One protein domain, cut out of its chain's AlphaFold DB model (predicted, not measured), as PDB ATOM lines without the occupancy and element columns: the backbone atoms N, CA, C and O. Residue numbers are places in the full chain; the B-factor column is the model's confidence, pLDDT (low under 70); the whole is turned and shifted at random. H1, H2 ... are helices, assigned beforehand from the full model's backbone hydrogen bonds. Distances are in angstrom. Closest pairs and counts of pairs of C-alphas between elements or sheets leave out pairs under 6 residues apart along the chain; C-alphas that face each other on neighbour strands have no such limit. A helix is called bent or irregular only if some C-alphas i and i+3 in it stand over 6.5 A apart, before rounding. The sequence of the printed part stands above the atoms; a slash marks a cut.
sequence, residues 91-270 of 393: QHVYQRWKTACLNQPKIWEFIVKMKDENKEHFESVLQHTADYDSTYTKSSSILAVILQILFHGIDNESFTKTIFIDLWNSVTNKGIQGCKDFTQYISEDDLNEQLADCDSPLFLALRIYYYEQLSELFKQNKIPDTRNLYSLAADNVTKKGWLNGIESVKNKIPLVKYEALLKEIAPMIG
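This is residues 91 to 270 of the 393 residues of the protein "Hypothetical protein" of Rotaria sp. Silwood2 (UniProt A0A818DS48). The bent helix H7 runs through the middle of an elongated body made of helices: H2 and H4 pack on its first arm, with H1 and H3 farther out at that end, and H8 packs on both arms. H5 folds back on itself as two arms at one side, beside H6, while H9 packs on H8 and H10 lies at the other end. The printed part has 180 residues with ten named helices, H1 to H10 in chain order, and no named strand: it is all helix, and the packing is mostly crossed. It is compact, with a radius of gyration of the C-alphas of 16.9 A and spans of 52, 31 and 30 A.

H1 holds residues 91 to 100 and begins at C-alpha 91 (28.288, 9.913, 94.445). H2 holds residues 105 to 117, 18.1 A long. H3, residues 119 to 136, 19.5 A, has a kink of 72 degrees near residue 130 and is irregular, with C-alphas 131 and 134 9.1 A apart. H4 holds residues 141 to 150. H5, residues 160 to 185, was assigned as one helix by its hydrogen bonds but is bent, with C-alphas 173 and 176 9.1 A apart; its arms are H5a, residues 160 to 173, and H5b, residues 176 to 185, itself irregular, with C-alphas 181 and 184 8.3 A apart. H6 holds residues 188 to 196. H7, residues 201 to 220, likewise assigned as one helix by its hydrogen bonds, is bent, with C-alphas 209 and 212 6.7 A apart; its arms are H7a, residues 201 to 209, and H7b, residues 212 to 220. H8 holds residues 229 to 240 and H9 residues 242 to 247. H10, residues 255 to 269, 20.8 A, is only just irregular, with C-alphas 264 and 267 6.6 A apart, and ends at C-alpha 269 (8.364, 7.282, 66.157).

H7 is the hub, touching six other helices. H7a touches H4 at a shallow tilt of 25 degrees, opposite ways, closest at the C-alphas of Leu 143 and Ala 205, 5.0 A. H3 and H4 form a helical hairpin, as do H5b and H6. H8 and H9 touch, closest at the C-alphas of Val 237 and Gly 245, 3.9 A. H1 and H10 are apart. Every O i to N i+4 pair is within hydrogen-bond range in H1, H2, H4, H5a, H6, H7a, H7b, H8 and H9, against 11 of 14 in H3, 9 of 11 in H10 and 0 of 6 in H5b, where 5 of 7 O i to N i+3 pairs are.

The C-alphas farthest apart, of Glu 120 and Val 256, are 52.4 A apart. The printed part has no cut and no long link. Residues 135 to 137, 153 to 160 and 270 have pLDDT under 70.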
ATOM      1  N   GLN A  91      28.418   8.577  93.858       91.12
ATOM      2  CA  GLN A  91      28.288   9.913  94.445       91.12
ATOM      3  C   GLN A  91      28.149  10.986  93.365       91.12
ATOM      4  O   GLN A  91      27.254  11.831  93.453       91.12
ATOM      5  N   HIS A  92      28.976  10.925  92.321       90.50
ATOM      6  CA  HIS A  92      28.894  11.838  91.185       90.50
ATOM      7  C   HIS A  92      27.545  11.744  90.450       90.50
ATOM      8  O   HIS A  92      26.907  12.766  90.191       90.50
ATOM      9  N   VAL A  93      27.065  10.530  90.165       90.81
ATOM     10  CA  VAL A  93      25.762  10.265  89.533       90.81
ATOM     11  C   VAL A  93      24.625  10.838  90.378       90.81
ATOM     12  O   VAL A  93      23.778  11.565  89.860       90.81
ATOM     13  N   TYR A  94      24.637  10.594  91.689       91.94
ATOM     14  CA  TYR A  94      23.623  11.114  92.602       91.94
ATOM     15  C   TYR A  94      23.606  12.650  92.637       91.94
ATOM     16  O   TYR A  94      22.533  13.259  92.599       91.94
ATOM     17  N   GLN A  95      24.778  13.301  92.660       90.06
ATOM     18  CA  GLN A  95      24.846  14.764  92.560       90.06
ATOM     19  C   GLN A  95      24.334  15.261  91.209       90.06
ATOM     20  O   GLN A  95      23.553  16.206  91.171       90.06
ATOM     21  N   ARG A  96      24.682  14.596  90.100       89.00
ATOM     22  CA  ARG A  96      24.144  14.932  88.773       89.00
ATOM     23  C   ARG A  96      22.623  14.845  88.733       89.00
ATOM     24  O   ARG A  96      21.991  15.738  88.173       89.00
ATOM     25  N   TRP A  97      22.023  13.817  89.333       90.50
ATOM     26  CA  TRP A  97      20.565  13.703  89.433       90.50
ATOM     27  C   TRP A  97      19.963  14.852  90.235       90.50
ATOM     28  O   TRP A  97      19.007  15.482  89.778       90.50
ATOM     29  N   LYS A  98      20.558  15.179  91.386       91.38
ATOM     30  CA  LYS A  98      20.142  16.312  92.217       91.38
ATOM     31  C   LYS A  98      20.186  17.627  91.440       91.38
ATOM     32  O   LYS A  98      19.202  18.364  91.435       91.38
ATOM     33  N   THR A  99      21.293  17.898  90.751       89.56
ATOM     34  CA  THR A  99      21.480  19.112  89.948       89.56
ATOM     35  C   THR A  99      20.489  19.171  88.784       89.56
ATOM     36  O   THR A  99      19.884  20.214  88.540       89.56
ATOM     37  N   ALA A 100      20.246  18.047  88.103       87.25
ATOM     38  CA  ALA A 100      19.265  17.967  87.022       87.25
ATOM     39  C   ALA A 100      17.830  18.252  87.509       87.25
ATOM     40  O   ALA A 100      17.034  18.849  86.785       87.25
ATOM     41  N   CYS A 101      17.513  17.888  88.754       89.38
ATOM     42  CA  CYS A 101      16.194  18.087  89.351       89.38
ATOM     43  C   CYS A 101      16.026  19.434  90.080       89.38
ATOM     44  O   CYS A 101      14.970  19.659  90.667       89.38
ATOM     45  N   LEU A 102      16.999  20.358  90.036       87.69
ATOM     46  CA  LEU A 102      16.923  21.641  90.762       87.69
ATOM     47  C   LEU A 102      15.663  22.457  90.441       87.69
ATOM     48  O   LEU A 102      15.108  23.113  91.317       87.69
ATOM     49  N   ASN A 103      15.191  22.393  89.195       87.44
ATOM     50  CA  ASN A 103      13.989  23.102  88.751       87.44
ATOM     51  C   ASN A 103      12.706  22.260  88.880       87.44
ATOM     52  O   ASN A 103      11.660  22.663  88.381       87.44
ATOM     53  N   GLN A 104      12.793  21.070  89.481       91.56
ATOM     54  CA  GLN A 104      11.726  20.069  89.544       91.56
ATOM     55  C   GLN A 104      11.690  19.404  90.931       91.56
ATOM     56  O   GLN A 104      11.998  18.216  91.061       91.56
ATOM     57  N   PRO A 105      11.314  20.151  91.987       91.50
ATOM     58  CA  PRO A 105      11.382  19.671  93.367       91.50
ATOM     59  C   PRO A 105      10.569  18.393  93.598       91.50
ATOM     60  O   PRO A 105      11.067  17.489  94.255       91.50
ATOM     61  N   LYS A 106       9.393  18.251  92.966       92.31
ATOM     62  CA  LYS A 106       8.562  17.034  93.051       92.31
ATOM     63  C   LYS A 106       9.291  15.772  92.570       92.31
ATOM     64  O   LYS A 106       9.162  14.712  93.173       92.31
ATOM     65  N   ILE A 107      10.084  15.881  91.498       94.81
ATOM     66  CA  ILE A 107      10.887  14.758  90.987       94.81
ATOM     67  C   ILE A 107      11.975  14.398  92.003       94.81
ATOM     68  O   ILE A 107      12.195  13.224  92.288       94.81
ATOM     69  N   TRP A 108      12.641  15.401  92.582       94.94
ATOM     70  CA  TRP A 108      13.674  15.163  93.587       94.94
ATOM     71  C   TRP A 108      13.114  14.560  94.882       94.94
ATOM     72  O   TRP A 108      13.694  13.620  95.419       94.94
ATOM     73  N   GLU A 109      11.974  15.060  95.358       94.56
ATOM     74  CA  GLU A 109      11.253  14.518  96.514       94.56
ATOM     75  C   GLU A 109      10.898  13.047  96.305       94.56
ATOM     76  O   GLU A 109      11.123  12.237  97.201       94.56
ATOM     77  N   PHE A 110      10.436  12.678  95.107       93.69
ATOM     78  CA  PHE A 110      10.198  11.284  94.748       93.69
ATOM     79  C   PHE A 110      11.478  10.437  94.805       93.69
ATOM     80  O   PHE A 110      11.480   9.378  95.426       93.69
ATOM     81  N   ILE A 111      12.588  10.905  94.224       93.62
ATOM     82  CA  ILE A 111      13.873  10.183  94.256       93.62
ATOM     83  C   ILE A 111      14.341   9.957  95.703       93.62
ATOM     84  O   ILE A 111      14.784   8.860  96.046       93.62
ATOM     85  N   VAL A 112      14.229  10.974  96.565       94.81
ATOM     86  CA  VAL A 112      14.595  10.871  97.988       94.81
ATOM     87  C   VAL A 112      13.656   9.926  98.738       94.81
ATOM     88  O   VAL A 112      14.136   9.071  99.475       94.81
ATOM     89  N   LYS A 113      12.341  10.014  98.505       93.69
ATOM     90  CA  LYS A 113      11.351   9.091  99.077       93.69
ATOM     91  C   LYS A 113      11.692   7.640  98.732       93.69
ATOM     92  O   LYS A 113      11.764   6.801  99.621       93.69
ATOM     93  N   MET A 114      11.997   7.357  97.465       90.44
ATOM     94  CA  MET A 114      12.325   6.003  97.005       90.44
ATOM     95  C   MET A 114      13.648   5.480  97.572       90.44
ATOM     96  O   MET A 114      13.766   4.288  97.854       90.44
ATOM     97  N   LYS A 115      14.626   6.362  97.803       92.81
ATOM     98  CA  LYS A 115      15.861   6.016  98.517       92.81
ATOM     99  C   LYS A 115      15.593   5.533  99.945       92.81
ATOM    100  O   LYS A 115      16.281   4.626 100.416       92.81
ATOM    101  N   ASP A 116      14.623   6.140 100.621       92.81
ATOM    102  CA  ASP A 116      14.280   5.815 102.005       92.81
ATOM    103  C   ASP A 116      13.353   4.588 102.096       92.81
ATOM    104  O   ASP A 116      13.544   3.736 102.963       92.81
ATOM    105  N   GLU A 117      12.383   4.467 101.186       90.88
ATOM    106  CA  GLU A 117      11.385   3.387 101.177       90.88
ATOM    107  C   GLU A 117      11.914   2.074 100.581       90.88
ATOM    108  O   GLU A 117      11.558   0.997 101.058       90.88
ATOM    109  N   ASN A 118      12.788   2.142  99.571       88.25
ATOM    110  CA  ASN A 118      13.323   0.969  98.880       88.25
ATOM    111  C   ASN A 118      14.833   1.099  98.631       88.25
ATOM    112  O   ASN A 118      15.316   1.168  97.498       88.25
ATOM    113  N   LYS A 119      15.592   1.132  99.730       90.62
ATOM    114  CA  LYS A 119      17.043   1.363  99.716       90.62
ATOM    115  C   LYS A 119      17.823   0.377  98.840       90.62
ATOM    116  O   LYS A 119      18.772   0.792  98.184       90.62
ATOM    117  N   GLU A 120      17.463  -0.905  98.848       89.44
ATOM    118  CA  GLU A 120      18.175  -1.939  98.079       89.44
ATOM    119  C   GLU A 120      18.018  -1.721  96.574       89.44
ATOM    120  O   GLU A 120      19.012  -1.646  95.855       89.44
ATOM    121  N   HIS A 121      16.783  -1.528  96.104       87.06
ATOM    122  CA  HIS A 121      16.529  -1.235  94.698       87.06
ATOM    123  C   HIS A 121      17.118   0.120  94.287       87.06
ATOM    124  O   HIS A 121      17.719   0.238  93.224       87.06
ATOM    125  N   PHE A 122      17.010   1.142  95.140       90.94
ATOM    126  CA  PHE A 122      17.630   2.439  94.878       90.94
ATOM    127  C   PHE A 122      19.147   2.316  94.682       90.94
ATOM    128  O   PHE A 122      19.702   2.884  93.741       90.94
ATOM    129  N   GLU A 123      19.816   1.553  95.550       90.12
ATOM    130  CA  GLU A 123      21.252   1.303  95.448       90.12
ATOM    131  C   GLU A 123      21.597   0.498  94.188       90.12
ATOM    132  O   GLU A 123      22.569   0.830  93.516       90.12
ATOM    133  N   SER A 124      20.772  -0.489  93.818       87.19
ATOM    134  CA  SER A 124      20.887  -1.230  92.550       87.19
ATOM    135  C   SER A 124      20.838  -0.287  91.342       87.19
ATOM    136  O   SER A 124      21.746  -0.281  90.514       87.19
ATOM    137  N   VAL A 125      19.833   0.595  91.269       88.38
ATOM    138  CA  VAL A 125      19.684   1.575  90.178       88.38
ATOM    139  C   VAL A 125      20.867   2.545  90.126       88.38
ATOM    140  O   VAL A 125      21.373   2.869  89.043       88.38
ATOM    141  N   LEU A 126      21.333   3.006  91.288       90.50
ATOM    142  CA  LEU A 126      22.487   3.893  91.382       90.50
ATOM    143  C   LEU A 126      23.770   3.194  90.916       90.50
ATOM    144  O   LEU A 126      24.525   3.774  90.136       90.50
ATOM    145  N   GLN A 127      23.983   1.942  91.326       88.94
ATOM    146  CA  GLN A 127      25.111   1.113  90.911       88.94
ATOM    147  C   GLN A 127      25.075   0.824  89.403       88.94
ATOM    148  O   GLN A 127      26.071   1.041  88.717       88.94
ATOM    149  N   HIS A 128      23.925   0.431  88.850       84.44
ATOM    150  CA  HIS A 128      23.767   0.205  87.411       84.44
ATOM    151  C   HIS A 128      24.046   1.466  86.592       84.44
ATOM    152  O   HIS A 128      24.717   1.399  85.560       84.44
ATOM    153  N   THR A 129      23.581   2.626  87.058       86.94
ATOM    154  CA  THR A 129      23.874   3.897  86.389       86.94
ATOM    155  C   THR A 129      25.355   4.258  86.521       86.94
ATOM    156  O   THR A 129      25.954   4.718  85.555       86.94
ATOM    157  N   ALA A 130      25.981   4.010  87.673       88.75
ATOM    158  CA  ALA A 130      27.415   4.224  87.852       88.75
ATOM    159  C   ALA A 130      28.269   3.298  86.972       88.75
ATOM    160  O   ALA A 130      29.330   3.700  86.497       88.75
ATOM    161  N   ASP A 131      27.803   2.083  86.698       85.69
ATOM    162  CA  ASP A 131      28.522   1.133  85.854       85.69
ATOM    163  C   ASP A 131      28.323   1.392  84.363       85.69
ATOM    164  O   ASP A 131      29.280   1.280  83.594       85.69
ATOM    165  N   TYR A 132      27.111   1.775  83.959       83.62
ATOM    166  CA  TYR A 132      26.678   1.763  82.563       83.62
ATOM    167  C   TYR A 132      25.958   3.048  82.116       83.62
ATOM    168  O   TYR A 132      25.160   2.960  81.183       83.62
ATOM    169  N   ASP A 133      26.196   4.212  82.738       80.75
ATOM    170  CA  ASP A 133      25.448   5.480  82.561       80.75
ATOM    171  C   ASP A 133      24.882   5.660  81.138       80.75
ATOM    172  O   ASP A 133      23.672   5.612  80.929       80.75
ATOM    173  N   SER A 134      25.759   5.701  80.130       72.50
ATOM    174  CA  SER A 134      25.399   5.902  78.713       72.50
ATOM    175  C   SER A 134      24.385   4.908  78.125       72.50
ATOM    176  O   SER A 134      23.659   5.245  77.189       72.50
ATOM    177  N   THR A 135      24.312   3.687  78.655       69.00
ATOM    178  CA  THR A 135      23.336   2.669  78.243       69.00
ATOM    179  C   THR A 135      21.935   3.004  78.750       69.00
ATOM    180  O   THR A 135      20.957   2.749  78.041       69.00
ATOM    181  N   TYR A 136      21.835   3.581  79.947       65.00
ATOM    182  CA  TYR A 136      20.568   3.763  80.649       65.00
ATOM    183  C   TYR A 136      20.061   5.207  80.607       65.00
ATOM    184  O   TYR A 136      18.857   5.401  80.471       65.00
ATOM    185  N   THR A 137      20.928   6.225  80.617       68.31
ATOM    186  CA  THR A 137      20.499   7.636  80.640       68.31
ATOM    187  C   THR A 137      20.054   8.201  79.294       68.31
ATOM    188  O   THR A 137      19.324   9.197  79.272       68.31
ATOM    189  N   LYS A 138      20.392   7.540  78.177       73.62
ATOM    190  CA  LYS A 138      19.958   7.901  76.810       73.62
ATOM    191  C   LYS A 138      20.020   9.427  76.583       73.62
ATOM    192  O   LYS A 138      21.045  10.044  76.852       73.62
ATOM    193  N   SER A 139      18.955  10.046  76.066       82.12
ATOM    194  CA  SER A 139      18.864  11.497  75.842       82.12
ATOM    195  C   SER A 139      18.238  12.277  77.005       82.12
ATOM    196  O   SER A 139      18.120  13.494  76.913       82.12
ATOM    197  N   SER A 140      17.841  11.614  78.100       87.88
ATOM    198  CA  SER A 140      17.319  12.276  79.304       87.88
ATOM    199  C   SER A 140      17.598  11.450  80.557       87.88
ATOM    200  O   SER A 140      16.932  10.447  80.825       87.88
ATOM    201  N   SER A 141      18.557  11.922  81.357       85.81
ATOM    202  CA  SER A 141      18.949  11.289  82.619       85.81
ATOM    203  C   SER A 141      17.811  11.256  83.640       85.81
ATOM    204  O   SER A 141      17.650  10.256  84.332       85.81
ATOM    205  N   ILE A 142      16.996  12.316  83.703       90.50
ATOM    206  CA  ILE A 142      15.849  12.408  84.620       90.50
ATOM    207  C   ILE A 142      14.797  11.353  84.268       90.50
ATOM    208  O   ILE A 142      14.326  10.630  85.139       90.50
ATOM    209  N   LEU A 143      14.440  11.227  82.986       92.50
ATOM    210  CA  LEU A 143      13.464  10.221  82.573       92.50
ATOM    211  C   LEU A 143      13.989   8.807  82.832       92.50
ATOM    212  O   LEU A 143      13.259   7.956  83.332       92.50
ATOM    213  N   ALA A 144      15.263   8.570  82.529       89.38
ATOM    214  CA  ALA A 144      15.889   7.276  82.736       89.38
ATOM    215  C   ALA A 144      15.887   6.838  84.201       89.38
ATOM    216  O   ALA A 144      15.563   5.688  84.482       89.38
ATOM    217  N   VAL A 145      16.236   7.729  85.136       89.62
ATOM    218  CA  VAL A 145      16.247   7.373  86.561       89.62
ATOM    219  C   VAL A 145      14.836   7.118  87.084       89.62
ATOM    220  O   VAL A 145      14.627   6.135  87.785       89.62
ATOM    221  N   ILE A 146      13.847   7.922  86.681       92.56
ATOM    222  CA  ILE A 146      12.453   7.716  87.096       92.56
ATOM    223  C   ILE A 146      11.916   6.379  86.580       92.56
ATOM    224  O   ILE A 146      11.293   5.641  87.337       92.56
ATOM    225  N   LEU A 147      12.211   6.024  85.326       91.31
ATOM    226  CA  LEU A 147      11.833   4.722  84.776       91.31
ATOM    227  C   LEU A 147      12.559   3.557  85.454       91.31
ATOM    228  O   LEU A 147      11.963   2.506  85.622       91.31
ATOM    229  N   GLN A 148      13.821   3.706  85.851       88.69
ATOM    230  CA  GLN A 148      14.514   2.635  86.571       88.69
ATOM    231  C   GLN A 148      13.947   2.444  87.984       88.69
ATOM    232  O   GLN A 148      13.698   1.312  88.374       88.69
ATOM    233  N   ILE A 149      13.680   3.539  88.707       89.69
ATOM    234  CA  ILE A 149      13.159   3.508  90.082       89.69
ATOM    235  C   ILE A 149      11.727   2.959  90.155       89.69
ATOM    236  O   ILE A 149      11.393   2.268  91.110       89.69
ATOM    237  N   LEU A 150      10.869   3.284  89.182       88.12
ATOM    238  CA  LEU A 150       9.468   2.838  89.182       88.12
ATOM    239  C   LEU A 150       9.303   1.351  88.842       88.12
ATOM    240  O   LEU A 150       8.281   0.754  89.172       88.12
ATOM    241  N   PHE A 151      10.267   0.758  88.138       82.81
ATOM    242  CA  PHE A 151      10.124  -0.578  87.570       82.81
ATOM    243  C   PHE A 151      10.938  -1.607  88.360       82.81
ATOM    244  O   PHE A 151      11.981  -2.107  87.925       82.81
ATOM    245  N   HIS A 152      10.419  -1.927  89.547       70.62
ATOM    246  CA  HIS A 152      10.948  -2.945  90.446       70.62
ATOM    247  C   HIS A 152      10.932  -4.328  89.768       70.62
ATOM    248  O   HIS A 152       9.877  -4.857  89.425       70.62
ATOM    249  N   GLY A 153      12.106  -4.933  89.561       61.09
ATOM    250  CA  GLY A 153      12.234  -6.239  88.896       61.09
ATOM    251  C   GLY A 153      13.054  -6.230  87.605       61.09
ATOM    252  O   GLY A 153      13.341  -7.298  87.063       61.09
ATOM    253  N   ILE A 154      13.520  -5.060  87.155       61.50
ATOM    254  CA  ILE A 154      14.555  -4.930  86.114       61.50
ATOM    255  C   ILE A 154      15.966  -5.095  86.744       61.50
ATOM    256  O   ILE A 154      16.938  -4.505  86.294       61.50
ATOM    257  N   ASP A 155      16.120  -5.929  87.774       54.69
ATOM    258  CA  ASP A 155      17.383  -6.082  88.521       54.69
ATOM    259  C   ASP A 155      18.223  -7.311  88.087       54.69
ATOM    260  O   ASP A 155      19.272  -7.588  88.655       54.69
ATOM    261  N   ASN A 156      17.799  -8.066  87.062       56.09
ATOM    262  CA  ASN A 156      18.476  -9.297  86.616       56.09
ATOM    263  C   ASN A 156      19.323  -9.084  85.334       56.09
ATOM    264  O   ASN A 156      18.791  -9.152  84.226       56.09
ATOM    265  N   GLU A 157      20.636  -8.846  85.477       56.25
ATOM    266  CA  GLU A 157      21.619  -8.328  84.485       56.25
ATOM    267  C   GLU A 157      21.459  -8.696  82.990       56.25
ATOM    268  O   GLU A 157      21.789  -7.888  82.124       56.25
ATOM    269  N   SER A 158      20.976  -9.891  82.638       50.84
ATOM    270  CA  SER A 158      20.844 -10.315  81.228       50.84
ATOM    271  C   SER A 158      19.468 -10.042  80.608       50.84
ATOM    272  O   SER A 158      19.343  -9.975  79.384       50.84
ATOM    273  N   PHE A 159      18.435  -9.854  81.431       51.19
ATOM    274  CA  PHE A 159      17.045  -9.670  80.997       51.19
ATOM    275  C   PHE A 159      16.659  -8.180  80.891       51.19
ATOM    276  O   PHE A 159      15.639  -7.820  80.308       51.19
ATOM    277  N   THR A 160      17.502  -7.290  81.413       66.44
ATOM    278  CA  THR A 160      17.144  -5.924  81.816       66.44
ATOM    279  C   THR A 160      17.345  -4.874  80.744       66.44
ATOM    280  O   THR A 160      16.519  -3.974  80.602       66.44
ATOM    281  N   LYS A 161      18.381  -5.015  79.914       74.06
ATOM    282  CA  LYS A 161      18.661  -4.045  78.849       74.06
ATOM    283  C   LYS A 161      17.566  -4.019  77.782       74.06
ATOM    284  O   LYS A 161      17.130  -2.941  77.394       74.06
ATOM    285  N   THR A 162      17.104  -5.182  77.321       81.88
ATOM    286  CA  THR A 162      16.051  -5.263  76.292       81.88
ATOM    287  C   THR A 162      14.727  -4.733  76.829       81.88
ATOM    288  O   THR A 162      14.132  -3.864  76.200       81.88
ATOM    289  N   ILE A 163      14.325  -5.153  78.035       84.94
ATOM    290  CA  ILE A 163      13.091  -4.670  78.672       84.94
ATOM    291  C   ILE A 163      13.143  -3.163  78.895       84.94
ATOM    292  O   ILE A 163      12.183  -2.474  78.569       84.94
ATOM    293  N   PHE A 164      14.253  -2.629  79.410       85.12
ATOM    294  CA  PHE A 164      14.383  -1.190  79.614       85.12
ATOM    295  C   PHE A 164      14.352  -0.417  78.289       85.12
ATOM    296  O   PHE A 164      13.743   0.649  78.204       85.12
ATOM    297  N   ILE A 165      14.979  -0.944  77.231       86.75
ATOM    298  CA  ILE A 165      14.907  -0.340  75.896       86.75
ATOM    299  C   ILE A 165      13.463  -0.330  75.388       86.75
ATOM    300  O   ILE A 165      13.019   0.714  74.910       86.75
ATOM    301  N   ASP A 166      12.739  -1.438  75.526       89.62
ATOM    302  CA  ASP A 166      11.346  -1.558  75.098       89.62
ATOM    303  C   ASP A 166      10.424  -0.649  75.918       89.62
ATOM    304  O   ASP A 166       9.585   0.045  75.345       89.62
ATOM    305  N   LEU A 167      10.625  -0.579  77.237       90.31
ATOM    306  CA  LEU A 167       9.916   0.326  78.138       90.31
ATOM    307  C   LEU A 167      10.152   1.775  77.730       90.31
ATOM    308  O   LEU A 167       9.201   2.519  77.497       90.31
ATOM    309  N   TRP A 168      11.417   2.168  77.587       91.44
ATOM    310  CA  TRP A 168      11.780   3.505  77.142       91.44
ATOM    311  C   TRP A 168      11.106   3.839  75.814       91.44
ATOM    312  O   TRP A 168      10.494   4.895  75.687       91.44
ATOM    313  N   ASN A 169      11.197   2.949  74.825       91.50
ATOM    314  CA  ASN A 169      10.605   3.162  73.506       91.50
ATOM    315  C   ASN A 169       9.077   3.249  73.591       91.50
ATOM    316  O   ASN A 169       8.475   4.090  72.928       91.50
ATOM    317  N   SER A 170       8.437   2.422  74.418       93.25
ATOM    318  CA  SER A 170       6.990   2.474  74.626       93.25
ATOM    319  C   SER A 170       6.577   3.810  75.234       93.25
ATOM    320  O   SER A 170       5.716   4.496  74.686       93.25
ATOM    321  N   VAL A 171       7.240   4.241  76.306       93.50
ATOM    322  CA  VAL A 171       6.897   5.473  77.025       93.50
ATOM    323  C   VAL A 171       7.226   6.729  76.206       93.50
ATOM    324  O   VAL A 171       6.454   7.689  76.201       93.50
ATOM    325  N   THR A 172       8.327   6.725  75.449       93.12
ATOM    326  CA  THR A 172       8.722   7.854  74.578       93.12
ATOM    327  C   THR A 172       7.933   7.942  73.265       93.12
ATOM    328  O   THR A 172       7.943   8.985  72.614       93.12
ATOM    329  N   ASN A 173       7.202   6.888  72.881       92.88
ATOM    330  CA  ASN A 173       6.333   6.908  71.699       92.88
ATOM    331  C   ASN A 173       4.849   7.048  72.042       92.88
ATOM    332  O   ASN A 173       4.124   7.775  71.358       92.88
ATOM    333  N   LYS A 174       4.390   6.361  73.092       94.50
ATOM    334  CA  LYS A 174       2.985   6.289  73.526       94.50
ATOM    335  C   LYS A 174       2.680   7.195  74.725       94.50
ATOM    336  O   LYS A 174       1.543   7.222  75.199       94.50
ATOM    337  N   GLY A 175       3.668   7.951  75.204       95.12
ATOM    338  CA  GLY A 175       3.550   8.751  76.421       95.12
ATOM    339  C   GLY A 175       3.426   7.864  77.657       95.12
ATOM    340  O   GLY A 175       3.710   6.667  77.621       95.12
ATOM    341  N   ILE A 176       2.928   8.437  78.748       95.12
ATOM    342  CA  ILE A 176       2.784   7.733  80.028       95.12
ATOM    343  C   ILE A 176       1.876   6.494  79.933       95.12
ATOM    344  O   ILE A 176       2.051   5.528  80.667       95.12
ATOM    345  N   GLN A 177       0.943   6.463  78.973       93.31
ATOM    346  CA  GLN A 177       0.103   5.286  78.724       93.31
ATOM    347  C   GLN A 177       0.905   4.067  78.249       93.31
ATOM    348  O   GLN A 177       0.439   2.946  78.434       93.31
ATOM    349  N   GLY A 178       2.103   4.264  77.690       93.12
ATOM    350  CA  GLY A 178       3.014   3.182  77.312       93.12
ATOM    351  C   GLY A 178       3.445   2.302  78.489       93.12
ATOM    352  O   GLY A 178       3.756   1.131  78.280       93.12
ATOM    353  N   CYS A 179       3.383   2.806  79.728       91.19
ATOM    354  CA  CYS A 179       3.668   2.017  80.931       91.19
ATOM    355  C   CYS A 179       2.687   0.858  81.140       91.19
ATOM    356  O   CYS A 179       3.042  -0.130  81.776       91.19
ATOM    357  N   LYS A 180       1.474   0.936  80.577       91.94
ATOM    358  CA  LYS A 180       0.477  -0.140  80.683       91.94
ATOM    359  C   LYS A 180       0.918  -1.441  80.015       91.94
ATOM    360  O   LYS A 180       0.419  -2.496  80.385       91.94
ATOM    361  N   ASP A 181       1.861  -1.373  79.078       90.94
ATOM    362  CA  ASP A 181       2.431  -2.559  78.425       90.94
ATOM    363  C   ASP A 181       3.415  -3.320  79.343       90.94
ATOM    364  O   ASP A 181       3.873  -4.408  79.000       90.94
ATOM    365  N   PHE A 182       3.750  -2.747  80.507       90.12
ATOM    366  CA  PHE A 182       4.777  -3.229  81.434       90.12
ATOM    367  C   PHE A 182       4.240  -3.391  82.865       90.12
ATOM    368  O   PHE A 182       5.012  -3.346  83.820       90.12
ATOM    369  N   THR A 183       2.929  -3.596  83.029       90.00
ATOM    370  CA  THR A 183       2.272  -3.746  84.343       90.00
ATOM    371  C   THR A 183       2.827  -4.898  85.176       90.00
ATOM    372  O   THR A 183       2.717  -4.872  86.391       90.00
ATOM    373  N   GLN A 184       3.464  -5.899  84.561       87.31
ATOM    374  CA  GLN A 184       4.128  -6.983  85.290       87.31
ATOM    375  C   GLN A 184       5.417  -6.563  86.026       87.31
ATOM    376  O   GLN A 184       5.955  -7.364  86.786       87.31
ATOM    377  N   TYR A 185       5.929  -5.352  85.782       86.50
ATOM    378  CA  TYR A 185       7.197  -4.845  86.327       86.50
ATOM    379  C   TYR A 185       7.027  -3.599  87.211       86.50
ATOM    380  O   TYR A 185       8.013  -3.017  87.643       86.50
ATOM    381  N   ILE A 186       5.792  -3.157  87.441       86.06
ATOM    382  CA  ILE A 186       5.453  -2.010  88.286       86.06
ATOM    383  C   ILE A 186       4.257  -2.402  89.148       86.06
ATOM    384  O   ILE A 186       3.371  -3.119  88.680       86.06
ATOM    385  N   SER A 187       4.227  -1.970  90.409       87.44
ATOM    386  CA  SER A 187       3.059  -2.237  91.244       87.44
ATOM    387  C   SER A 187       1.828  -1.522  90.668       87.44
ATOM    388  O   SER A 187       1.932  -0.471  90.030       87.44
ATOM    389  N   GLU A 188       0.644  -2.105  90.857       88.12
ATOM    390  CA  GLU A 188      -0.594  -1.493  90.367       88.12
ATOM    391  C   GLU A 188      -0.834  -0.119  91.011       88.12
ATOM    392  O   GLU A 188      -1.266   0.810  90.326       88.12
ATOM    393  N   ASP A 189      -0.491   0.030  92.293       89.44
ATOM    394  CA  ASP A 189      -0.619   1.287  93.031       89.44
ATOM    395  C   ASP A 189       0.310   2.369  92.461       89.44
ATOM    396  O   ASP A 189      -0.168   3.454  92.118       89.44
ATOM    397  N   ASP A 190       1.596   2.058  92.250       87.94
ATOM    398  CA  ASP A 190       2.561   3.006  91.676       87.94
ATOM    399  C   ASP A 190       2.157   3.412  90.256       87.94
ATOM    400  O   ASP A 190       2.184   4.592  89.898       87.94
ATOM    401  N   LEU A 191       1.734   2.447  89.432       90.25
ATOM    402  CA  LEU A 191       1.284   2.722  88.072       90.25
ATOM    403  C   LEU A 191       0.052   3.635  88.064       90.25
ATOM    404  O   LEU A 191      -0.009   4.583  87.278       90.25
ATOM    405  N   ASN A 192      -0.929   3.359  88.923       90.56
ATOM    406  CA  ASN A 192      -2.134   4.173  89.024       90.56
ATOM    407  C   ASN A 192      -1.814   5.590  89.513       90.56
ATOM    408  O   ASN A 192      -2.350   6.544  88.944       90.56
ATOM    409  N   GLU A 193      -0.909   5.744  90.485       91.06
ATOM    410  CA  GLU A 193      -0.413   7.050  90.934       91.06
ATOM    411  C   GLU A 193       0.212   7.827  89.768       91.06
ATOM    412  O   GLU A 193      -0.172   8.971  89.504       91.06
ATOM    413  N   GLN A 194       1.101   7.189  88.996       91.81
ATOM    414  CA  GLN A 194       1.741   7.851  87.858       91.81
ATOM    415  C   GLN A 194       0.735   8.267  86.774       91.81
ATOM    416  O   GLN A 194       0.884   9.331  86.174       91.81
ATOM    417  N   LEU A 195      -0.291   7.451  86.509       90.81
ATOM    418  CA  LEU A 195      -1.276   7.695  85.450       90.81
ATOM    419  C   LEU A 195      -2.383   8.692  85.827       90.81
ATOM    420  O   LEU A 195      -3.007   9.263  84.923       90.81
ATOM    421  N   ALA A 196      -2.673   8.853  87.118       88.81
ATOM    422  CA  ALA A 196      -3.785   9.668  87.599       88.81
ATOM    423  C   ALA A 196      -3.471  11.171  87.601       88.81
ATOM    424  O   ALA A 196      -4.366  11.977  87.333       88.81
ATOM    425  N   ASP A 197      -2.218  11.541  87.871       85.50
ATOM    426  CA  ASP A 197      -1.812  12.924  88.107       85.50
ATOM    427  C   ASP A 197      -0.943  13.486  86.965       85.50
ATOM    428  O   ASP A 197       0.023  12.863  86.525       85.50
ATOM    429  N   CYS A 198      -1.275  14.693  86.489       87.94
ATOM    430  CA  CYS A 198      -0.438  15.439  85.536       87.94
ATOM    431  C   CYS A 198       0.768  16.114  86.215       87.94
ATOM    432  O   CYS A 198       1.567  16.761  85.547       87.94
ATOM    433  N   ASP A 199       0.915  15.934  87.523       89.94
ATOM    434  CA  ASP A 199       2.086  16.325  88.293       89.94
ATOM    435  C   ASP A 199       2.880  15.122  88.823       89.94
ATOM    436  O   ASP A 199       3.797  15.301  89.634       89.94
ATOM    437  N   SER A 200       2.569  13.903  88.366       94.75
ATOM    438  CA  SER A 200       3.336  12.722  88.759       94.75
ATOM    439  C   SER A 200       4.802  12.841  88.309       94.75
ATOM    440  O   SER A 200       5.085  13.436  87.258       94.75
ATOM    441  N   PRO A 201       5.768  12.278  89.062       94.94
ATOM    442  CA  PRO A 201       7.186  12.338  88.707       94.94
ATOM    443  C   PRO A 201       7.471  11.875  87.274       94.94
ATOM    444  O   PRO A 201       8.247  12.516  86.559       94.94
ATOM    445  N   LEU A 202       6.797  10.814  86.818       95.50
ATOM    446  CA  LEU A 202       6.933  10.322  85.451       95.50
ATOM    447  C   LEU A 202       6.337  11.283  84.417       95.50
ATOM    448  O   LEU A 202       6.958  11.508  83.374       95.50
ATOM    449  N   PHE A 203       5.172  11.877  84.690       96.50
ATOM    450  CA  PHE A 203       4.590  12.882  83.801       96.50
ATOM    451  C   PHE A 203       5.529  14.081  83.653       96.50
ATOM    452  O   PHE A 203       5.832  14.493  82.535       96.50
ATOM    453  N   LEU A 204       6.047  14.613  84.763       95.81
ATOM    454  CA  LEU A 204       6.961  15.755  84.748       95.81
ATOM    455  C   LEU A 204       8.256  15.435  83.989       95.81
ATOM    456  O   LEU A 204       8.679  16.224  83.140       95.81
ATOM    457  N   ALA A 205       8.855  14.263  84.226       95.69
ATOM    458  CA  ALA A 205      10.064  13.829  83.527       95.69
ATOM    459  C   ALA A 205       9.850  13.703  82.008       95.69
ATOM    460  O   ALA A 205      10.673  14.172  81.216       95.69
ATOM    461  N   LEU A 206       8.722  13.122  81.589       95.94
ATOM    462  CA  LEU A 206       8.356  13.015  80.176       95.94
ATOM    463  C   LEU A 206       8.057  14.374  79.550       95.94
ATOM    464  O   LEU A 206       8.483  14.646  78.429       95.94
ATOM    465  N   ARG A 207       7.363  15.251  80.271       96.06
ATOM    466  CA  ARG A 207       7.065  16.600  79.798       96.06
ATOM    467  C   ARG A 207       8.341  17.375  79.514       96.06
ATOM    468  O   ARG A 207       8.434  17.998  78.461       96.06
ATOM    469  N   ILE A 208       9.338  17.288  80.394       94.00
ATOM    470  CA  ILE A 208      10.666  17.886  80.178       94.00
ATOM    471  C   ILE A 208      11.323  17.290  78.931       94.00
ATOM    472  O   ILE A 208      11.791  18.038  78.075       94.00
ATOM    473  N   TYR A 209      11.301  15.960  78.803       93.75
ATOM    474  CA  TYR A 209      11.863  15.245  77.656       93.75
ATOM    475  C   TYR A 209      11.261  15.693  76.311       93.75
ATOM    476  O   TYR A 209      11.994  15.909  75.343       93.75
ATOM    477  N   TYR A 210       9.937  15.855  76.245       94.44
ATOM    478  CA  TYR A 210       9.245  16.246  75.017       94.44
ATOM    479  C   TYR A 210       9.305  17.745  74.732       94.44
ATOM    480  O   TYR A 210       9.361  18.135  73.567       94.44
ATOM    481  N   TYR A 211       9.253  18.597  75.761       94.25
ATOM    482  CA  TYR A 211       9.023  20.033  75.585       94.25
ATOM    483  C   TYR A 211      10.095  20.705  74.725       94.25
ATOM    484  O   TYR A 211       9.761  21.510  73.856       94.25
ATOM    485  N   GLU A 212      11.372  20.375  74.934       90.62
ATOM    486  CA  GLU A 212      12.471  20.965  74.164       90.62
ATOM    487  C   GLU A 212      12.375  20.598  72.677       90.62
ATOM    488  O   GLU A 212      12.305  21.488  71.826       90.62
ATOM    489  N   GLN A 213      12.253  19.301  72.383       91.75
ATOM    490  CA  GLN A 213      12.128  18.778  71.019       91.75
ATOM    491  C   GLN A 213      10.892  19.345  70.310       91.75
ATOM    492  O   GLN A 213      10.957  19.798  69.170       91.75
ATOM    493  N   LEU A 214       9.754  19.380  71.003       94.06
ATOM    494  CA  LEU A 214       8.494  19.867  70.453       94.06
ATOM    495  C   LEU A 214       8.529  21.382  70.204       94.06
ATOM    496  O   LEU A 214       8.052  21.856  69.171       94.06
ATOM    497  N   SER A 215       9.138  22.145  71.114       93.69
ATOM    498  CA  SER A 215       9.356  23.586  70.952       93.69
ATOM    499  C   SER A 215      10.225  23.887  69.735       93.69
ATOM    500  O   SER A 215       9.937  24.823  68.981       93.69
ATOM    501  N   GLU A 216      11.276  23.098  69.527       94.31
ATOM    502  CA  GLU A 216      12.142  23.214  68.363       94.31
ATOM    503  C   GLU A 216      11.395  22.884  67.064       94.31
ATOM    504  O   GLU A 216      11.382  23.719  66.155       94.31
ATOM    505  N   LEU A 217      10.682  21.756  67.005       94.50
ATOM    506  CA  LEU A 217       9.869  21.369  65.845       94.50
ATOM    507  C   LEU A 217       8.839  22.444  65.480       94.50
ATOM    508  O   LEU A 217       8.694  22.823  64.316       94.50
ATOM    509  N   PHE A 218       8.139  23.003  66.468       95.88
ATOM    510  CA  PHE A 218       7.173  24.071  66.215       95.88
ATOM    511  C   PHE A 218       7.845  25.336  65.669       95.88
ATOM    512  O   PHE A 218       7.328  25.943  64.726       95.88
ATOM    513  N   LYS A 219       9.027  25.707  66.180       95.12
ATOM    514  CA  LYS A 219       9.804  26.841  65.652       95.12
ATOM    515  C   LYS A 219      10.265  26.593  64.214       95.12
ATOM    516  O   LYS A 219      10.096  27.482  63.377       95.12
ATOM    517  N   GLN A 220      10.782  25.403  63.913       95.06
ATOM    518  CA  GLN A 220      11.224  25.004  62.569       95.06
ATOM    519  C   GLN A 220      10.064  25.073  61.557       95.06
ATOM    520  O   GLN A 220      10.204  25.659  60.481       95.06
ATOM    521  N   ASN A 221       8.869  24.635  61.962       94.75
ATOM    522  CA  ASN A 221       7.638  24.711  61.166       94.75
ATOM    523  C   ASN A 221       6.941  26.085  61.206       94.75
ATOM    524  O   ASN A 221       5.844  26.263  60.660       94.75
ATOM    525  N   LYS A 222       7.564  27.088  61.838       95.75
ATOM    526  CA  LYS A 222       7.039  28.457  61.979       95.75
ATOM    527  C   LYS A 222       5.649  28.489  62.627       95.75
ATOM    528  O   LYS A 222       4.811  29.318  62.254       95.75
ATOM    529  N   ILE A 223       5.358  27.574  63.543       95.62
ATOM    530  CA  ILE A 223       4.114  27.525  64.313       95.62
ATOM    531  C   ILE A 223       4.294  28.460  65.518       95.62
ATOM    532  O   ILE A 223       5.153  28.197  66.348       95.62
ATOM    533  N   PRO A 224       3.553  29.578  65.620       93.25
ATOM    534  CA  PRO A 224       3.700  30.485  66.753       93.25
ATOM    535  C   PRO A 224       3.113  29.873  68.030       93.25
ATOM    536  O   PRO A 224       2.100  29.173  67.978       93.25
ATOM    537  N   ASP A 225       3.694  30.204  69.183       94.31
ATOM    538  CA  ASP A 225       3.158  29.797  70.485       94.31
ATOM    539  C   ASP A 225       1.949  30.651  70.894       94.31
ATOM    540  O   ASP A 225       2.000  31.510  71.773       94.31
ATOM    541  N   THR A 226       0.831  30.474  70.196       91.38
ATOM    542  CA  THR A 226      -0.411  31.180  70.517       91.38
ATOM    543  C   THR A 226      -1.207  30.416  71.562       91.38
ATOM    544  O   THR A 226      -1.552  29.257  71.339       91.38
ATOM    545  N   ARG A 227      -1.595  31.094  72.651       89.50
ATOM    546  CA  ARG A 227      -2.411  30.520  73.739       89.50
ATOM    547  C   ARG A 227      -1.756  29.289  74.386       89.50
ATOM    548  O   ARG A 227      -2.441  28.292  74.616       89.50
ATOM    549  N   ASN A 228      -0.450  29.365  74.657       92.81
ATOM    550  CA  ASN A 228       0.338  28.297  75.287       92.81
ATOM    551  C   ASN A 228       0.235  26.960  74.537       92.81
ATOM    552  O   ASN A 228       0.119  25.894  75.146       92.81
ATOM    553  N   LEU A 229       0.234  27.018  73.203       94.88
ATOM    554  CA  LEU A 229       0.146  25.841  72.345       94.88
ATOM    555  C   LEU A 229       1.290  24.867  72.634       94.88
ATOM    556  O   LEU A 229       1.064  23.662  72.645       94.88
ATOM    557  N   TYR A 230       2.491  25.383  72.892       95.88
ATOM    558  CA  TYR A 230       3.685  24.574  73.121       95.88
ATOM    559  C   TYR A 230       3.531  23.727  74.386       95.88
ATOM    560  O   TYR A 230       3.711  22.512  74.342       95.88
ATOM    561  N   SER A 231       3.110  24.351  75.494       95.31
ATOM    562  CA  SER A 231       2.829  23.630  76.741       95.31
ATOM    563  C   SER A 231       1.695  22.629  76.563       95.31
ATOM    564  O   SER A 231       1.844  21.474  76.936       95.31
ATOM    565  N   LEU A 232       0.582  23.040  75.948       95.69
ATOM    566  CA  LEU A 232      -0.562  22.153  75.750       95.69
ATOM    567  C   LEU A 232      -0.203  20.927  74.901       95.69
ATOM    568  O   LEU A 232      -0.664  19.820  75.169       95.69
ATOM    569  N   ALA A 233       0.593  21.116  73.852       96.38
ATOM    570  CA  ALA A 233       1.065  20.022  73.021       96.38
ATOM    571  C   ALA A 233       2.005  19.101  73.808       96.38
ATOM    572  O   ALA A 233       1.831  17.887  73.749       96.38
ATOM    573  N   ALA A 234       2.929  19.656  74.600       96.50
ATOM    574  CA  ALA A 234       3.798  18.870  75.472       96.50
ATOM    575  C   ALA A 234       2.997  18.040  76.488       96.50
ATOM    576  O   ALA A 234       3.268  16.852  76.627       96.50
ATOM    577  N   ASP A 235       1.969  18.602  77.127       96.50
ATOM    578  CA  ASP A 235       1.116  17.878  78.083       96.50
ATOM    579  C   ASP A 235       0.358  16.728  77.397       96.50
ATOM    580  O   ASP A 235       0.288  15.604  77.900       96.50
ATOM    581  N   ASN A 236      -0.173  16.979  76.196       96.31
ATOM    582  CA  ASN A 236      -0.896  15.968  75.431       96.31
ATOM    583  C   ASN A 236       0.017  14.852  74.904       96.31
ATOM    584  O   ASN A 236      -0.372  13.683  74.953       96.31
ATOM    585  N   VAL A 237       1.221  15.186  74.429       96.62
ATOM    586  CA  VAL A 237       2.232  14.204  74.001       96.62
ATOM    587  C   VAL A 237       2.749  13.408  75.196       96.62
ATOM    588  O   VAL A 237       2.830  12.186  75.127       96.62
ATOM    589  N   THR A 238       2.975  14.063  76.332       96.94
ATOM    590  CA  THR A 238       3.318  13.398  77.595       96.94
ATOM    591  C   THR A 238       2.270  12.361  77.970       96.94
ATOM    592  O   THR A 238       2.600  11.222  78.299       96.94
ATOM    593  N   LYS A 239       0.988  12.719  77.855       95.25
ATOM    594  CA  LYS A 239      -0.108  11.833  78.231       95.25
ATOM    595  C   LYS A 239      -0.357  10.709  77.227       95.25
ATOM    596  O   LYS A 239      -0.679   9.609  77.652       95.25
ATOM    597  N   LYS A 240      -0.294  10.972  75.919       94.38
ATOM    598  CA  LYS A 240      -0.817  10.057  74.880       94.38
ATOM    599  C   LYS A 240       0.206   9.638  73.822       94.38
ATOM    600  O   LYS A 240      -0.149   8.891  72.907       94.38
ATOM    601  N   GLY A 241       1.433  10.132  73.917       94.50
ATOM    602  CA  GLY A 241       2.472   9.940  72.915       94.50
ATOM    603  C   GLY A 241       2.366  10.907  71.745       94.50
ATOM    604  O   GLY A 241       1.430  11.705  71.655       94.50
ATOM    605  N   TRP A 242       3.332  10.826  70.831       94.25
ATOM    606  CA  TRP A 242       3.515  11.797  69.752       94.25
ATOM    607  C   TRP A 242       2.272  11.975  68.876       94.25
ATOM    608  O   TRP A 242       1.718  13.070  68.824       94.25
ATOM    609  N   LEU A 243       1.790  10.919  68.213       92.19
ATOM    610  CA  LEU A 243       0.700  11.052  67.234       92.19
ATOM    611  C   LEU A 243      -0.603  11.514  67.876       92.19
ATOM    612  O   LEU A 243      -1.196  12.503  67.450       92.19
ATOM    613  N   ASN A 244      -1.031  10.827  68.934       93.56
ATOM    614  CA  ASN A 244      -2.286  11.149  69.609       93.56
ATOM    615  C   ASN A 244      -2.217  12.507  70.321       93.56
ATOM    616  O   ASN A 244      -3.219  13.220  70.399       93.56
ATOM    617  N   GLY A 245      -1.043  12.867  70.844       94.94
ATOM    618  CA  GLY A 245      -0.807  14.152  71.483       94.94
ATOM    619  C   GLY A 245      -0.867  15.306  70.485       94.94
ATOM    620  O   GLY A 245      -1.582  16.280  70.718       94.94
ATOM    621  N   ILE A 246      -0.202  15.174  69.338       95.81
ATOM    622  CA  ILE A 246      -0.187  16.199  68.288       95.81
ATOM    623  C   ILE A 246      -1.545  16.321  67.582       95.81
ATOM    624  O   ILE A 246      -2.011  17.441  67.363       95.81
ATOM    625  N   GLU A 247      -2.244  15.213  67.318       95.06
ATOM    626  CA  GLU A 247      -3.603  15.254  66.749       95.06
ATOM    627  C   GLU A 247      -4.570  16.022  67.664       95.06
ATOM    628  O   GLU A 247      -5.423  16.768  67.181       95.06
ATOM    629  N   SER A 248      -4.399  15.941  68.989       94.56
ATOM    630  CA  SER A 248      -5.268  16.648  69.941       94.56
ATOM    631  C   SER A 248      -5.168  18.179  69.882       94.56
ATOM    632  O   SER A 248      -6.090  18.871  70.315       94.56
ATOM    633  N   VAL A 249      -4.083  18.721  69.314       94.50
ATOM    634  CA  VAL A 249      -3.877  20.170  69.136       94.50
ATOM    635  C   VAL A 249      -4.011  20.622  67.681       94.50
ATOM    636  O   VAL A 249      -3.792  21.793  67.373       94.50
ATOM    637  N   LYS A 250      -4.421  19.726  66.777       95.44
ATOM    638  CA  LYS A 250      -4.552  19.986  65.335       95.44
ATOM    639  C   LYS A 250      -5.374  21.226  65.005       95.44
ATOM    640  O   LYS A 250      -4.983  22.011  64.153       95.44
ATOM    641  N   ASN A 251      -6.492  21.444  65.696       94.56
ATOM    642  CA  ASN A 251      -7.365  22.600  65.459       94.56
ATOM    643  C   ASN A 251      -6.728  23.953  65.839       94.56
ATOM    644  O   ASN A 251      -7.260  25.000  65.470       94.56
ATOM    645  N   LYS A 252      -5.602  23.944  66.561       93.56
ATOM    646  CA  LYS A 252      -4.820  25.134  66.917       93.56
ATOM    647  C   LYS A 252      -3.662  25.396  65.954       93.56
ATOM    648  O   LYS A 252      -2.996  26.421  66.079       93.56
ATOM    649  N   ILE A 253      -3.424  24.500  64.996       93.69
ATOM    650  CA  ILE A 253      -2.326  24.578  64.034       93.69
ATOM    651  C   ILE A 253      -2.920  24.728  62.624       93.69
ATOM    652  O   ILE A 253      -3.820  23.976  62.251       93.69
ATOM    653  N   PRO A 254      -2.441  25.671  61.793       93.88
ATOM    654  CA  PRO A 254      -2.850  25.732  60.392       93.88
ATOM    655  C   PRO A 254      -2.567  24.407  59.670       93.88
ATOM    656  O   PRO A 254      -1.451  23.900  59.763       93.88
ATOM    657  N   LEU A 255      -3.536  23.885  58.908       93.88
ATOM    658  CA  LEU A 255      -3.478  22.540  58.310       93.88
ATOM    659  C   LEU A 255      -2.167  22.253  57.555       93.88
ATOM    660  O   LEU A 255      -1.538  21.229  57.785       93.88
ATOM    661  N   VAL A 256      -1.699  23.195  56.733       95.38
ATOM    662  CA  VAL A 256      -0.444  23.046  55.972       95.38
ATOM    663  C   VAL A 256       0.773  22.849  56.890       95.38
ATOM    664  O   VAL A 256       1.672  22.074  56.578       95.38
ATOM    665  N   LYS A 257       0.808  23.534  58.041       95.31
ATOM    666  CA  LYS A 257       1.888  23.387  59.032       95.31
ATOM    667  C   LYS A 257       1.740  22.103  59.839       95.31
ATOM    668  O   LYS A 257       2.741  21.499  60.192       95.31
ATOM    669  N   TYR A 258       0.504  21.693  60.112       94.94
ATOM    670  CA  TYR A 258       0.211  20.423  60.766       94.94
ATOM    671  C   TYR A 258       0.710  19.235  59.929       94.94
ATOM    672  O   TYR A 258       1.398  18.361  60.441       94.94
ATOM    673  N   GLU A 259       0.438  19.236  58.624       93.81
ATOM    674  CA  GLU A 259       0.915  18.195  57.706       93.81
ATOM    675  C   GLU A 259       2.445  18.168  57.580       93.81
ATOM    676  O   GLU A 259       3.033  17.091  57.494       93.81
ATOM    677  N   ALA A 260       3.098  19.337  57.578       93.81
ATOM    678  CA  ALA A 260       4.559  19.426  57.593       93.81
ATOM    679  C   ALA A 260       5.144  18.846  58.890       93.81
ATOM    680  O   ALA A 260       6.010  17.975  58.838       93.81
ATOM    681  N   LEU A 261       4.581  19.235  60.037       94.12
ATOM    682  CA  LEU A 261       4.958  18.724  61.350       94.12
ATOM    683  C   LEU A 261       4.822  17.195  61.437       94.12
ATOM    684  O   LEU A 261       5.731  16.526  61.919       94.12
ATOM    685  N   LEU A 262       3.722  16.616  60.942       93.38
ATOM    686  CA  LEU A 262       3.536  15.159  60.952       93.38
ATOM    687  C   LEU A 262       4.617  14.419  60.153       93.38
ATOM    688  O   LEU A 262       5.045  13.339  60.561       93.38
ATOM    689  N   LYS A 263       5.085  14.992  59.038       92.31
ATOM    690  CA  LYS A 263       6.171  14.402  58.239       92.31
ATOM    691  C   LYS A 263       7.505  14.404  58.982       92.31
ATOM    692  O   LYS A 263       8.276  13.466  58.814       92.31
ATOM    693  N   GLU A 264       7.765  15.423  59.796       91.94
ATOM    694  CA  GLU A 264       8.984  15.508  60.613       91.94
ATOM    695  C   GLU A 264       8.942  14.583  61.833       91.94
ATOM    696  O   GLU A 264       9.967  14.032  62.225       91.94
ATOM    697  N   ILE A 265       7.755  14.355  62.396       90.62
ATOM    698  CA  ILE A 265       7.565  13.455  63.538       90.62
ATOM    699  C   ILE A 265       7.618  11.980  63.117       90.62
ATOM    700  O   ILE A 265       8.105  11.147  63.876       90.62
ATOM    701  N   ALA A 266       7.158  11.632  61.912       87.19
ATOM    702  CA  ALA A 266       7.134  10.252  61.414       87.19
ATOM    703  C   ALA A 266       8.451   9.457  61.613       87.19
ATOM    704  O   ALA A 266       8.381   8.340  62.129       87.19
ATOM    705  N   PRO A 267       9.650   9.979  61.276       85.56
ATOM    706  CA  PRO A 267      10.903   9.266  61.529       85.56
ATOM    707  C   PRO A 267      11.240   9.109  63.021       85.56
ATOM    708  O   PRO A 267      11.941   8.162  63.373       85.56
ATOM    709  N   MET A 268      10.747   9.989  63.903       81.81
ATOM    710  CA  MET A 268      11.031   9.938  65.346       81.81
ATOM    711  C   MET A 268      10.343   8.763  66.046       81.81
ATOM    712  O   MET A 268      10.858   8.248  67.032       81.81
ATOM    713  N   ILE A 269       9.197   8.320  65.528       80.62
ATOM    714  CA  ILE A 269       8.364   7.282  66.157       80.62
ATOM    715  C   ILE A 269       8.875   5.863  65.842       80.62
ATOM    716  O   ILE A 269       8.449   4.879  66.446       80.62
ATOM    717  N   GLY A 270       9.831   5.738  64.916       65.69
ATOM    718  CA  GLY A 270      10.207   4.454  64.340       65.69
ATOM    719  C   GLY A 270       9.135   3.969  63.359       65.69
ATOM    720  O   GLY A 270       7.933   4.121  63.563       65.69
TER     721      GLY A 270